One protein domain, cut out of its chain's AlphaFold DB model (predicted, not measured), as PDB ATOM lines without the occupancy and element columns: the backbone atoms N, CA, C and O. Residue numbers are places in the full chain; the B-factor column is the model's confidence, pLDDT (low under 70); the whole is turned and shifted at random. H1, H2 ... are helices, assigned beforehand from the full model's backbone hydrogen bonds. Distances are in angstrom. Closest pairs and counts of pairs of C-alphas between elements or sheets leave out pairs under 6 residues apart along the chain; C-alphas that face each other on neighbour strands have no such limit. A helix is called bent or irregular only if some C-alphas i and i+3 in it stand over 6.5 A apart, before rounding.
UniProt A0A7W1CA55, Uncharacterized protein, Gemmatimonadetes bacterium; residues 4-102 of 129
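AT A GLANCE: This is residues 4 to 102 of the 129 residues of an uncharacterized protein of Gemmatimonadetes bacterium (UniProt A0A7W1CA55). Four helices run up and down in an elongated bundle, arranged as a ring in which H1, H2, H3 and H4 each touch the next and H4 comes back to H1. It can be seen as two helical hairpins, H1 with H2 and H3 with H4, which come together near the start of H1 and the end of H4 and splay apart toward the H1 to H2 turn, where residues 26 to 31 and residues 34 to 39 of H2 stick out. The printed part has 99 residues, with four named helices in the order H1, H2, H3, H4 and no named strand, and its class is all helix. It is compact, with a radius of gyration of the C-alphas of 13.2 A and spans of 43 by 27 by 20 A.

HOW THE PARTS SIT: The longest helix by residues, H2, residues 30 to 56, is irregular: C-alphas 35 and 38 are 7.6 A apart, and it has a kink of 82 degrees near residue 37. With its residues 44 to 56 alone it touches H1, residues 4 to 27; the closest C-alphas are those of Val 16 and Cys 48, 5.7 A apart. These two run opposite ways at a shallow tilt of 34 degrees, only just short of steep. With its residues 42 to 53 alone H2 touches H3, residues 60 to 80, closest at the C-alphas of Ala 53 and Leu 60, 5.9 A apart; they run opposite ways at a tilt of 37 degrees, only just steep. H3 touches H4, residues 83 to 99, with 44 pairs of C-alphas within 8 A, the closest being those of Met 78 and Gly 86 at 4.0 A; the tilt is shallow, 30 degrees, opposite ways. H1 touches H4 with residues 4 to 14 alone, closest at the C-alphas of Phe 6 and Gly 99, 4.2 A apart; they run opposite ways at 36 degrees, only just steep. H1 and H3 are apart, and so are H2 and H4. In H3 and H4 every backbone O i to N i+4 pair is within hydrogen-bond range; in H1 19 of 20 are, in H2 20 of 23.

IN THESE COORDINATES: H2 measures 33.6 A from first to last C-alpha, H1 35.0 A, H3 30.1 A and H4 23.9 A. C-alpha 4, where H1 begins, is at (259.057, 187.352, 197.607), and C-alpha 99, where H4 ends, is at (256.211, 191.716, 192.010). C-alpha 30, the first of H2, is at (224.922, 201.717, 204.799).

THE WHOLE: The two C-alphas farthest apart are those of Glu 31 and Asp 102, 43.4 A. The printed part has no cut, and its three links are tight. The mean pLDDT of the printed part is 96.6, and no printed residue is under 70.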
ATOM      1  N   ARG A   4     258.970 186.769 196.264       96.56
ATOM      2  CA  ARG A   4     259.057 187.352 197.607       96.56
ATOM      3  C   ARG A   4     258.367 188.714 197.656       96.56
ATOM      4  O   ARG A   4     257.631 188.982 198.602       96.56
ATOM      5  N   LEU A   5     258.597 189.564 196.654       96.31
ATOM      6  CA  LEU A   5     257.975 190.886 196.577       96.31
ATOM      7  C   LEU A   5     256.470 190.792 196.298       96.31
ATOM      8  O   LEU A   5     255.707 191.545 196.898       96.31
ATOM      9  N   PHE A   6     256.038 189.829 195.480       98.06
ATOM     10  CA  PHE A   6     254.623 189.512 195.277       98.06
ATOM     11  C   PHE A   6     253.920 189.236 196.612       98.06
ATOM     12  O   PHE A   6     253.018 189.970 197.001       98.06
ATOM     13  N   TRP A   7     254.381 188.239 197.375       98.38
ATOM     14  CA  TRP A   7     253.731 187.876 198.639       98.38
ATOM     15  C   TRP A   7     253.834 188.978 199.693       98.38
ATOM     16  O   TRP A   7     252.875 189.224 200.424       98.38
ATOM     17  N   LYS A   8     254.975 189.677 199.757       97.88
ATOM     18  CA  LYS A   8     255.163 190.791 200.693       97.88
ATOM     19  C   LYS A   8     254.219 191.952 200.373       97.88
ATOM     20  O   LYS A   8     253.599 192.484 201.287       97.88
ATOM     21  N   SER A   9     254.093 192.332 199.103       97.94
ATOM     22  CA  SER A   9     253.189 193.411 198.686       97.94
ATOM     23  C   SER A   9     251.722 193.038 198.858       97.94
ATOM     24  O   SER A   9     250.960 193.865 199.352       97.94
ATOM     25  N   LEU A  10     251.353 191.787 198.563       98.56
ATOM     26  CA  LEU A  10     250.016 191.256 198.815       98.56
ATOM     27  C   LEU A  10     249.640 191.361 200.297       98.56
ATOM     28  O   LEU A  10     248.609 191.939 200.628       98.56
ATOM     29  N   ALA A  11     250.492 190.844 201.187       98.50
ATOM     30  CA  ALA A  11     250.232 190.849 202.624       98.50
ATOM     31  C   ALA A  11     250.170 192.275 203.193       98.50
ATOM     32  O   ALA A  11     249.244 192.601 203.933       98.50
ATOM     33  N   VAL A  12     251.126 193.136 202.824       98.44
ATOM     34  CA  VAL A  12     251.162 194.523 203.306       98.44
ATOM     35  C   VAL A  12     249.933 195.292 202.831       98.44
ATOM     36  O   VAL A  12     249.238 195.865 203.664       98.44
ATOM     37  N   GLN A  13     249.610 195.264 201.534       98.38
ATOM     38  CA  GLN A  13     248.445 195.984 201.019       98.38
ATOM     39  C   GLN A  13     247.144 195.448 201.621       98.38
ATOM     40  O   GLN A  13     246.293 196.245 202.003       98.38
ATOM     41  N   ALA A  14     246.994 194.127 201.762       98.31
ATOM     42  CA  ALA A  14     245.804 193.534 202.366       98.31
ATOM     43  C   ALA A  14     245.592 194.023 203.806       98.31
ATOM     44  O   ALA A  14     244.489 194.437 204.150       98.31
ATOM     45  N   VAL A  15     246.644 194.040 204.632       98.38
ATOM     46  CA  VAL A  15     246.561 194.530 206.017       98.38
ATOM     47  C   VAL A  15     246.270 196.029 206.057       98.38
ATOM     48  O   VAL A  15     245.374 196.463 206.779       98.38
ATOM     49  N   VAL A  16     246.998 196.821 205.266       97.88
ATOM     50  CA  VAL A  16     246.858 198.283 205.248       97.88
ATOM     51  C   VAL A  16     245.470 198.703 204.764       97.88
ATOM     52  O   VAL A  16     244.941 199.671 205.291       97.88
ATOM     53  N   VAL A  17     244.860 197.973 203.822       97.62
ATOM     54  CA  VAL A  17     243.483 198.207 203.350       97.62
ATOM     55  C   VAL A  17     242.446 197.700 204.353       97.62
ATOM     56  O   VAL A  17     241.455 198.382 204.602       97.62
ATOM     57  N   ALA A  18     242.655 196.531 204.961       97.00
ATOM     58  CA  ALA A  18     241.676 195.937 205.869       97.00
ATOM     59  C   ALA A  18     241.368 196.834 207.078       97.00
ATOM     60  O   ALA A  18     240.210 196.947 207.469       97.00
ATOM     61  N   ILE A  19     242.379 197.500 207.643       97.62
ATOM     62  CA  ILE A  19     242.229 198.357 208.830       97.62
ATOM     63  C   ILE A  19     241.238 199.519 208.603       97.62
ATOM     64  O   ILE A  19     240.243 199.585 209.328       97.62
ATOM     65  N   PRO A  20     241.442 200.434 207.634       96.25
ATOM     66  CA  PRO A  20     240.526 201.546 207.407       96.25
ATOM     67  C   PRO A  20     239.155 201.076 206.920       96.25
ATOM     68  O   PRO A  20     238.161 201.659 207.332       96.25
ATOM     69  N   PHE A  21     239.060 200.015 206.110       92.94
ATOM     70  CA  PHE A  21     237.752 199.499 205.687       92.94
ATOM     71  C   PHE A  21     236.960 198.877 206.843       92.94
ATOM     72  O   PHE A  21     235.752 199.086 206.921       92.94
ATOM     73  N   ALA A  22     237.620 198.176 207.769       95.50
ATOM     74  CA  ALA A  22     236.974 197.697 208.987       95.50
ATOM     75  C   ALA A  22     236.527 198.868 209.872       95.50
ATOM     76  O   ALA A  22     235.396 198.880 210.345       95.50
ATOM     77  N   ALA A  23     237.381 199.882 210.051       96.56
ATOM     78  CA  ALA A  23     237.034 201.073 210.824       96.56
ATOM     79  C   ALA A  23     235.835 201.822 210.219       96.56
ATOM     80  O   ALA A  23     234.899 202.156 210.938       96.56
ATOM     81  N   LEU A  24     235.827 202.032 208.899       93.56
ATOM     82  CA  LEU A  24     234.725 202.685 208.190       93.56
ATOM     83  C   LEU A  24     233.437 201.862 208.272       93.56
ATOM     84  O   LEU A  24     232.389 202.425 208.558       93.56
ATOM     85  N   GLY A  25     233.510 200.542 208.076       92.44
ATOM     86  CA  GLY A  25     232.340 199.661 208.156       92.44
ATOM     87  C   GLY A  25     231.735 199.545 209.560       92.44
ATOM     88  O   GLY A  25     230.573 199.180 209.689       92.44
ATOM     89  N   LEU A  26     232.508 199.853 210.606       95.62
ATOM     90  CA  LEU A  26     232.019 199.933 211.986       95.62
ATOM     91  C   LEU A  26     231.506 201.330 212.358       95.62
ATOM     92  O   LEU A  26     230.661 201.446 213.242       95.62
ATOM     93  N   ALA A  27     232.051 202.379 211.740       95.81
ATOM     94  CA  ALA A  27     231.765 203.766 212.098       95.81
ATOM     95  C   ALA A  27     230.627 204.394 211.285       95.81
ATOM     96  O   ALA A  27     230.006 205.339 211.765       95.81
ATOM     97  N   LEU A  28     230.390 203.916 210.062       94.75
ATOM     98  CA  LEU A  28     229.465 204.521 209.107       94.75
ATOM     99  C   LEU A  28     228.339 203.556 208.749       94.75
ATOM    100  O   LEU A  28     228.511 202.336 208.751       94.75
ATOM    101  N   ASP A  29     227.178 204.123 208.449       94.06
ATOM    102  CA  ASP A  29     226.003 203.368 208.049       94.06
ATOM    103  C   ASP A  29     226.029 203.010 206.562       94.06
ATOM    104  O   ASP A  29     226.886 203.422 205.777       94.06
ATOM    105  N   ARG A  30     225.064 202.180 206.174       91.75
ATOM    106  CA  ARG A  30     224.922 201.717 204.799       91.75
ATOM    107  C   ARG A  30     224.611 202.864 203.831       91.75
ATOM    108  O   ARG A  30     225.140 202.849 202.725       91.75
ATOM    109  N   GLU A  31     223.790 203.827 204.247       95.12
ATOM    110  CA  GLU A  31     223.368 204.969 203.423       95.12
ATOM    111  C   GLU A  31     224.577 205.810 202.996       95.12
ATOM    112  O   GLU A  31     224.736 206.108 201.811       95.12
ATOM    113  N   PHE A  32     225.525 206.061 203.907       94.88
ATOM    114  CA  PHE A  32     226.777 206.730 203.563       94.88
ATOM    115  C   PHE A  32     227.537 206.026 202.426       94.88
ATOM    116  O   PHE A  32     228.066 206.683 201.526       94.88
ATOM    117  N   PHE A  33     227.618 204.693 202.446       92.44
ATOM    118  CA  PHE A  33     228.316 203.944 201.399       92.44
ATOM    119  C   PHE A  33     227.547 203.901 200.076       92.44
ATOM    120  O   PHE A  33     228.186 203.795 199.029       92.44
ATOM    121  N   GLU A  34     226.220 204.000 200.101       92.50
ATOM    122  CA  GLU A  34     225.409 204.094 198.883       92.50
ATOM    123  C   GLU A  34     225.656 205.432 198.162       92.50
ATOM    124  O   GLU A  34     225.825 205.441 196.942       92.50
ATOM    125  N   ASP A  35     225.824 206.526 198.910       96.25
ATOM    126  CA  ASP A  35     226.087 207.856 198.344       96.25
ATOM    127  C   ASP A  35     227.567 208.098 197.995       96.25
ATOM    128  O   ASP A  35     227.900 208.654 196.942       96.25
ATOM    129  N   TRP A  36     228.482 207.680 198.875       95.94
ATOM    130  CA  TRP A  36     229.901 208.056 198.815       95.94
ATOM    131  C   TRP A  36     230.858 206.887 198.603       95.94
ATOM    132  O   TRP A  36     232.044 207.113 198.343       95.94
ATOM    133  N   GLY A  37     230.391 205.638 198.667       90.44
ATOM    134  CA  GLY A  37     231.251 204.454 198.575       90.44
ATOM    135  C   GLY A  37     232.068 204.394 197.282       90.44
ATOM    136  O   GLY A  37     233.230 203.979 197.306       90.44
ATOM    137  N   TRP A  38     231.510 204.901 196.177       91.12
ATOM    138  CA  TRP A  38     232.184 204.974 194.878       91.12
ATOM    139  C   TRP A  38     233.427 205.879 194.884       91.12
ATOM    140  O   TRP A  38     234.339 205.647 194.093       91.12
ATOM    141  N   ALA A  39     233.488 206.880 195.768       95.00
ATOM    142  CA  ALA A  39     234.624 207.791 195.911       95.00
ATOM    143  C   ALA A  39     235.518 207.405 197.098       95.00
ATOM    144  O   ALA A  39     236.745 207.365 196.975       95.00
ATOM    145  N   VAL A  40     234.912 207.066 198.239       95.56
ATOM    146  CA  VAL A  40     235.624 206.686 199.468       95.56
ATOM    147  C   VAL A  40     236.468 205.436 199.243       95.56
ATOM    148  O   VAL A  40     237.632 205.419 199.639       95.56
ATOM    149  N   GLY A  41     235.936 204.426 198.546       93.69
ATOM    150  CA  GLY A  41     236.667 203.198 198.239       93.69
ATOM    151  C   GLY A  41     237.989 203.464 197.501       93.69
ATOM    152  O   GLY A  41     239.050 203.124 198.033       93.69
ATOM    153  N   PRO A  42     237.967 204.117 196.322       95.62
ATOM    154  CA  PRO A  42     239.179 204.483 195.588       95.62
ATOM    155  C   PRO A  42     240.141 205.388 196.363       95.62
ATOM    156  O   PRO A  42     241.352 205.175 196.303       95.62
ATOM    157  N   VAL A  43     239.638 206.374 197.115       97.31
ATOM    158  CA  VAL A  43     240.489 207.279 197.905       97.31
ATOM    159  C   VAL A  43     241.228 206.516 199.003       97.31
ATOM    160  O   VAL A  43     242.446 206.652 199.131       97.31
ATOM    161  N   VAL A  44     240.521 205.677 199.763       97.38
ATOM    162  CA  VAL A  44     241.125 204.852 200.818       97.38
ATOM    163  C   VAL A  44     242.100 203.850 200.211       97.38
ATOM    164  O   VAL A  44     243.211 203.712 200.716       97.38
ATOM    165  N   TRP A  45     241.738 203.202 199.102       97.88
ATOM    166  CA  TRP A  45     242.610 202.276 198.377       97.88
ATOM    167  C   TRP A  45     243.937 202.930 197.969       97.88
ATOM    168  O   TRP A  45     245.005 202.415 198.303       97.88
ATOM    169  N   LEU A  46     243.884 204.097 197.317       97.81
ATOM    170  CA  LEU A  46     245.081 204.833 196.910       97.81
ATOM    171  C   LEU A  46     245.885 205.315 198.121       97.81
ATOM    172  O   LEU A  46     247.106 205.171 198.132       97.81
ATOM    173  N   GLY A  47     245.220 205.819 199.164       98.06
ATOM    174  CA  GLY A  47     245.861 206.198 200.426       98.06
ATOM    175  C   GLY A  47     246.621 205.034 201.070       98.06
ATOM    176  O   GLY A  47     247.772 205.188 201.481       98.06
ATOM    177  N   CYS A  48     246.029 203.840 201.068       98.31
ATOM    178  CA  CYS A  48     246.675 202.613 201.525       98.31
ATOM    179  C   CYS A  48     247.885 202.255 200.659       98.31
ATOM    180  O   CYS A  48     248.942 201.913 201.184       98.31
ATOM    181  N   SER A  49     247.780 202.401 199.337       98.12
ATOM    182  CA  SER A  49     248.903 202.163 198.429       98.12
ATOM    183  C   SER A  49     250.070 203.128 198.657       98.12
ATOM    184  O   SER A  49     251.222 202.712 198.541       98.12
ATOM    185  N   LEU A  50     249.815 204.381 199.059       97.94
ATOM    186  CA  LEU A  50     250.878 205.307 199.478       97.94
ATOM    187  C   LEU A  50     251.632 204.770 200.705       97.94
ATOM    188  O   LEU A  50     252.862 204.807 200.741       97.94
ATOM    189  N   ILE A  51     250.906 204.251 201.699       98.12
ATOM    190  CA  ILE A  51     251.497 203.649 202.902       98.12
ATOM    191  C   ILE A  51     252.300 202.400 202.521       98.12
ATOM    192  O   ILE A  51     253.458 202.263 202.917       98.12
ATOM    193  N   THR A  52     251.737 201.528 201.685       98.12
ATOM    194  CA  THR A  52     252.412 200.329 201.177       98.12
ATOM    195  C   THR A  52     253.701 200.670 200.433       98.12
ATOM    196  O   THR A  52     254.720 200.019 200.665       98.12
ATOM    197  N   ALA A  53     253.717 201.724 199.610       97.81
ATOM    198  CA  ALA A  53     254.934 202.180 198.937       97.81
ATOM    199  C   ALA A  53     256.054 202.495 199.938       97.81
ATOM    200  O   ALA A  53     257.197 202.078 199.745       97.81
ATOM    201  N   ARG A  54     255.716 203.164 201.048       97.50
ATOM    202  CA  ARG A  54     256.669 203.494 202.118       97.50
ATOM    203  C   ARG A  54     257.145 202.260 202.874       97.50
ATOM    204  O   ARG A  54     258.339 202.140 203.119       97.50
ATOM    205  N   LEU A  55     256.247 201.331 203.197       97.75
ATOM    206  CA  LEU A  55     256.590 200.093 203.908       97.75
ATOM    207  C   LEU A  55     257.458 199.140 203.072       97.75
ATOM    208  O   LEU A  55     258.246 198.366 203.620       97.75
ATOM    209  N   LEU A  56     257.309 199.171 201.747       96.19
ATOM    210  CA  LEU A  56     258.066 198.319 200.832       96.19
ATOM    211  C   LEU A  56     259.326 198.984 200.271       96.19
ATOM    212  O   LEU A  56     260.162 198.272 199.719       96.19
ATOM    213  N   GLY A  57     259.477 200.303 200.420       95.88
ATOM    214  CA  GLY A  57     260.588 201.055 199.831       95.88
ATOM    215  C   GLY A  57     260.541 201.092 198.301       95.88
ATOM    216  O   GLY A  57     261.588 201.116 197.663       95.88
ATOM    217  N   LEU A  58     259.341 201.048 197.713       95.94
ATOM    218  CA  LEU A  58     259.143 201.060 196.262       95.94
ATOM    219  C   LEU A  58     258.888 202.485 195.742       95.94
ATOM    220  O   LEU A  58     258.315 203.306 196.469       95.94
ATOM    221  N   PRO A  59     259.248 202.790 194.477       95.31
ATOM    222  CA  PRO A  59     258.934 204.076 193.867       95.31
ATOM    223  C   PRO A  59     257.434 204.366 193.885       95.31
ATOM    224  O   PRO A  59     256.610 203.535 193.499       95.31
ATOM    225  N   LEU A  60     257.074 205.581 194.302       95.81
ATOM    226  CA  LEU A  60     255.676 205.955 194.513       95.81
ATOM    227  C   LEU A  60     254.835 205.841 193.238       95.81
ATOM    228  O   LEU A  60     253.739 205.291 193.278       95.81
ATOM    229  N   GLY A  61     255.360 206.334 192.111       94.44
ATOM    230  CA  GLY A  61     254.671 206.274 190.821       94.44
ATOM    231  C   GLY A  61     254.372 204.837 190.394       94.44
ATOM    232  O   GLY A  61     253.263 204.545 189.957       94.44
ATOM    233  N   TYR A  62     255.319 203.925 190.622       95.06
ATOM    234  CA  TYR A  62     255.168 202.509 190.302       95.06
ATOM    235  C   TYR A  62     254.082 201.830 191.149       95.06
ATOM    236  O   TYR A  62     253.252 201.072 190.641       95.06
ATOM    237  N   VAL A  63     254.040 202.132 192.451       97.69
ATOM    238  CA  VAL A  63     253.012 201.586 193.351       97.69
ATOM    239  C   VAL A  63     251.636 202.173 193.052       97.69
ATOM    240  O   VAL A  63     250.656 201.437 193.084       97.69
ATOM    241  N   LEU A  64     251.536 203.460 192.710       97.69
ATOM    242  CA  LEU A  64     250.270 204.072 192.298       97.69
ATOM    243  C   LEU A  64     249.765 203.512 190.964       97.69
ATOM    244  O   LEU A  64     248.573 203.247 190.833       97.69
ATOM    245  N   PHE A  65     250.658 203.259 190.005       97.44
ATOM    246  CA  PHE A  65     250.312 202.542 188.777       97.44
ATOM    247  C   PHE A  65     249.801 201.127 189.085       97.44
ATOM    248  O   PHE A  65     248.741 200.729 188.607       97.44
ATOM    249  N   SER A  66     250.503 200.399 189.957       98.06
ATOM    250  CA  SER A  66     250.081 199.074 190.425       98.06
ATOM    251  C   SER A  66     248.717 199.121 191.125       98.06
ATOM    252  O   SER A  66     247.887 198.234 190.935       98.06
ATOM    253  N   ALA A  67     248.464 200.164 191.924       98.38
ATOM    254  CA  ALA A  67     247.198 200.401 192.613       98.38
ATOM    255  C   ALA A  67     246.063 200.670 191.633       98.38
ATOM    256  O   ALA A  67     244.969 200.144 191.823       98.38
ATOM    257  N   LEU A  68     246.323 201.436 190.576       98.38
ATOM    258  CA  LEU A  68     245.360 201.671 189.511       98.38
ATOM    259  C   LEU A  68     245.049 200.377 188.751       98.38
ATOM    260  O   LEU A  68     243.879 200.047 188.584       98.38
ATOM    261  N   ALA A  69     246.071 199.618 188.348       98.31
ATOM    262  CA  ALA A  69     245.898 198.341 187.656       98.31
ATOM    263  C   ALA A  69     245.090 197.341 188.501       98.31
ATOM    264  O   ALA A  69     244.131 196.740 188.013       98.31
ATOM    265  N   GLY A  70     245.433 197.217 189.789       98.38
ATOM    266  CA  GLY A  70     244.673 196.429 190.756       98.38
ATOM    267  C   GLY A  70     243.233 196.921 190.895       98.38
ATOM    268  O   GLY A  70     242.303 196.132 190.766       98.38
ATOM    269  N   GLY A  71     243.030 198.227 191.075       97.38
ATOM    270  CA  GLY A  71     241.703 198.832 191.186       97.38
ATOM    271  C   GLY A  71     240.821 198.528 189.975       97.38
ATOM    272  O   GLY A  71     239.718 198.022 190.145       97.38
ATOM    273  N   VAL A  72     241.334 198.734 188.757       98.06
ATOM    274  CA  VAL A  72     240.613 198.439 187.507       98.06
ATOM    275  C   VAL A  72     240.236 196.960 187.420       98.06
ATOM    276  O   VAL A  72     239.070 196.640 187.182       98.06
ATOM    277  N   ALA A  73     241.187 196.052 187.648       98.25
ATOM    278  CA  ALA A  73     240.915 194.617 187.609       98.25
ATOM    279  C   ALA A  73     239.875 194.200 188.659       98.25
ATOM    280  O   ALA A  73     238.952 193.440 188.361       98.25
ATOM    281  N   GLY A  74     239.989 194.738 189.873       97.75
ATOM    282  CA  GLY A  74     239.042 194.493 190.950       97.75
ATOM    283  C   GLY A  74     237.641 194.991 190.638       97.75
ATOM    284  O   GLY A  74     236.682 194.253 190.851       97.75
ATOM    285  N   THR A  75     237.507 196.198 190.084       97.00
ATOM    286  CA  THR A  75     236.215 196.747 189.659       97.00
ATOM    287  C   THR A  75     235.571 195.870 188.588       97.00
ATOM    288  O   THR A  75     234.394 195.543 188.712       97.00
ATOM    289  N   ILE A  76     236.332 195.425 187.583       98.06
ATOM    290  CA  ILE A  76     235.819 194.529 186.535       98.06
ATOM    291  C   ILE A  76     235.287 193.227 187.149       98.06
ATOM    292  O   ILE A  76     234.155 192.829 186.876       98.06
ATOM    293  N   VAL A  77     236.074 192.578 188.013       98.25
ATOM    294  CA  VAL A  77     235.671 191.314 188.648       98.25
ATOM    295  C   VAL A  77     234.488 191.517 189.592       98.25
ATOM    296  O   VAL A  77     233.576 190.691 189.599       98.25
ATOM    297  N   MET A  78     234.457 192.614 190.351       96.44
ATOM    298  CA  MET A  78     233.343 192.954 191.235       96.44
ATOM    299  C   MET A  78     232.030 193.068 190.461       96.44
ATOM    300  O   MET A  78     231.041 192.470 190.873       96.44
ATOM    301  N   LEU A  79     232.035 193.802 189.345       96.25
ATOM    302  CA  LEU A  79     230.851 194.000 188.505       96.25
ATOM    303  C   LEU A  79     230.359 192.692 187.873       96.25
ATOM    304  O   LEU A  79     229.161 192.525 187.669       96.25
ATOM    305  N   ALA A  80     231.271 191.765 187.580       97.56
ATOM    306  CA  ALA A  80     230.931 190.460 187.026       97.56
ATOM    307  C   ALA A  80     230.495 189.433 188.086       97.56
ATOM    308  O   ALA A  80     229.868 188.433 187.740       97.56
ATOM    309  N   THR A  81     230.875 189.624 189.355       96.88
ATOM    310  CA  THR A  81     230.732 188.595 190.396       96.88
ATOM    311  C   THR A  81     230.271 189.171 191.739       96.88
ATOM    312  O   THR A  81     229.077 189.228 192.008       96.88
ATOM    313  N   SER A  82     231.196 189.550 192.623       96.31
ATOM    314  CA  SER A  82     230.913 190.039 193.973       96.31
ATOM    315  C   SER A  82     232.027 190.951 194.485       96.31
ATOM    316  O   SER A  82     233.170 190.879 194.030       96.31
ATOM    317  N   HIS A  83     231.718 191.756 195.503       91.56
ATOM    318  CA  HIS A  83     232.684 192.653 196.141       91.56
ATOM    319  C   HIS A  83     233.930 191.923 196.676       91.56
ATOM    320  O   HIS A  83     235.051 192.383 196.469       91.56
ATOM    321  N   LEU A  84     233.765 190.754 197.312       95.44
ATOM    322  CA  LEU A  84     234.900 189.981 197.842       95.44
ATOM    323  C   LEU A  84     235.790 189.418 196.730       95.44
ATOM    324  O   LEU A  84     237.014 189.477 196.837       95.44
ATOM    325  N   ALA A  85     235.192 188.914 195.647       97.50
ATOM    326  CA  ALA A  85     235.946 188.439 194.490       97.50
ATOM    327  C   ALA A  85     236.709 189.588 193.805       97.50
ATOM    328  O   ALA A  85     237.883 189.431 193.471       97.50
ATOM    329  N   GLY A  86     236.079 190.760 193.672       97.50
ATOM    330  CA  GLY A  86     236.728 191.973 193.174       97.50
ATOM    331  C   GLY A  86     237.904 192.422 194.039       97.50
ATOM    332  O   GLY A  86     238.979 192.698 193.514       97.50
ATOM    333  N   MET A  87     237.749 192.418 195.367       97.19
ATOM    334  CA  MET A  87     238.838 192.735 196.298       97.19
ATOM    335  C   MET A  87     240.013 191.757 196.156       97.19
ATOM    336  O   MET A  87     241.169 192.174 196.095       97.19
ATOM    337  N   GLY A  88     239.725 190.456 196.039       98.19
ATOM    338  CA  GLY A  88     240.745 189.439 195.780       98.19
ATOM    339  C   GLY A  88     241.504 189.699 194.477       98.19
ATOM    340  O   GLY A  88     242.735 189.710 194.471       98.19
ATOM    341  N   ALA A  89     240.788 189.980 193.386       98.44
ATOM    342  CA  ALA A  89     241.395 190.309 192.099       98.44
ATOM    343  C   ALA A  89     242.246 191.587 192.162       98.44
ATOM    344  O   ALA A  89     243.365 191.597 191.646       98.44
ATOM    345  N   ALA A  90     241.764 192.633 192.843       98.44
ATOM    346  CA  ALA A  90     242.503 193.880 193.004       98.44
ATOM    347  C   ALA A  90     243.845 193.662 193.697       98.44
ATOM    348  O   ALA A  90     244.883 194.120 193.218       98.44
ATOM    349  N   LEU A  91     243.825 192.927 194.808       98.56
ATOM    350  CA  LEU A  91     245.013 192.614 195.591       98.56
ATOM    351  C   LEU A  91     246.003 191.743 194.809       98.56
ATOM    352  O   LEU A  91     247.202 192.016 194.833       98.56
ATOM    353  N   LEU A  92     245.518 190.735 194.077       98.50
ATOM    354  CA  LEU A  92     246.367 189.861 193.266       98.50
ATOM    355  C   LEU A  92     247.036 190.615 192.111       98.50
ATOM    356  O   LEU A  92     248.236 190.454 191.903       98.50
ATOM    357  N   VAL A  93     246.297 191.461 191.387       98.62
ATOM    358  CA  VAL A  93     246.850 192.250 190.271       98.62
ATOM    359  C   VAL A  93     247.785 193.348 190.773       98.62
ATOM    360  O   VAL A  93     248.852 193.552 190.191       98.62
ATOM    361  N   PHE A  94     247.451 194.003 191.888       98.62
ATOM    362  CA  PHE A  94     248.354 194.931 192.568       98.62
ATOM    363  C   PHE A  94     249.678 194.248 192.932       98.62
ATOM    364  O   PHE A  94     250.752 194.749 192.596       98.62
ATOM    365  N   ALA A  95     249.605 193.082 193.578       98.38
ATOM    366  CA  ALA A  95     250.774 192.327 194.012       98.38
ATOM    367  C   ALA A  95     251.588 191.772 192.837       98.38
ATOM    368  O   ALA A  95     252.817 191.775 192.891       98.38
ATOM    369  N   ALA A  96     250.930 191.324 191.762       98.06
ATOM    370  CA  ALA A  96     251.587 190.891 190.530       98.06
ATOM    371  C   ALA A  96     252.352 192.046 189.878       98.06
ATOM    372  O   ALA A  96     253.516 191.876 189.515       98.06
ATOM    373  N   SER A  97     251.730 193.227 189.822       97.25
ATOM    374  CA  SER A  97     252.361 194.450 189.320       97.25
ATOM    375  C   SER A  97     253.571 194.820 190.181       97.25
ATOM    376  O   SER A  97     254.684 194.865 189.670       97.25
ATOM    377  N   CYS A  98     253.414 194.927 191.506       97.12
ATOM    378  CA  CYS A  98     254.530 195.164 192.434       97.12
ATOM    379  C   CYS A  98     255.641 194.106 192.318       97.12
ATOM    380  O   CYS A  98     256.823 194.437 192.331       97.12
ATOM    381  N   GLY A  99     255.280 192.832 192.173       96.38
ATOM    382  CA  GLY A  99     256.211 191.716 192.010       96.38
ATOM    383  C   GLY A  99     256.957 191.706 190.674       96.38
ATOM    384  O   GLY A  99     257.916 190.946 190.528       96.38
ATOM    385  N   SER A 100     256.545 192.520 189.702       95.00
ATOM    386  CA  SER A 100     257.258 192.708 188.435       95.00
ATOM    387  C   SER A 100     258.307 193.822 188.482       95.00
ATOM    388  O   SER A 100     259.057 193.967 187.523       95.00
ATOM    389  N   TYR A 101     258.409 194.550 189.602       93.88
ATOM    390  CA  TYR A 101     259.388 195.618 189.771       93.88
ATOM    391  C   TYR A 101     260.825 195.088 189.697       93.88
ATOM    392  O   TYR A 101     261.205 194.195 190.464       93.88
ATOM    393  N   ASP A 102     261.621 195.685 188.811       91.94
ATOM    394  CA  ASP A 102     263.054 195.443 188.682       91.94
ATOM    395  C   ASP A 102     263.816 196.775 188.818       91.94
ATOM    396  O   ASP A 102     263.709 197.638 187.943       91.94
TER     397      ASP A 102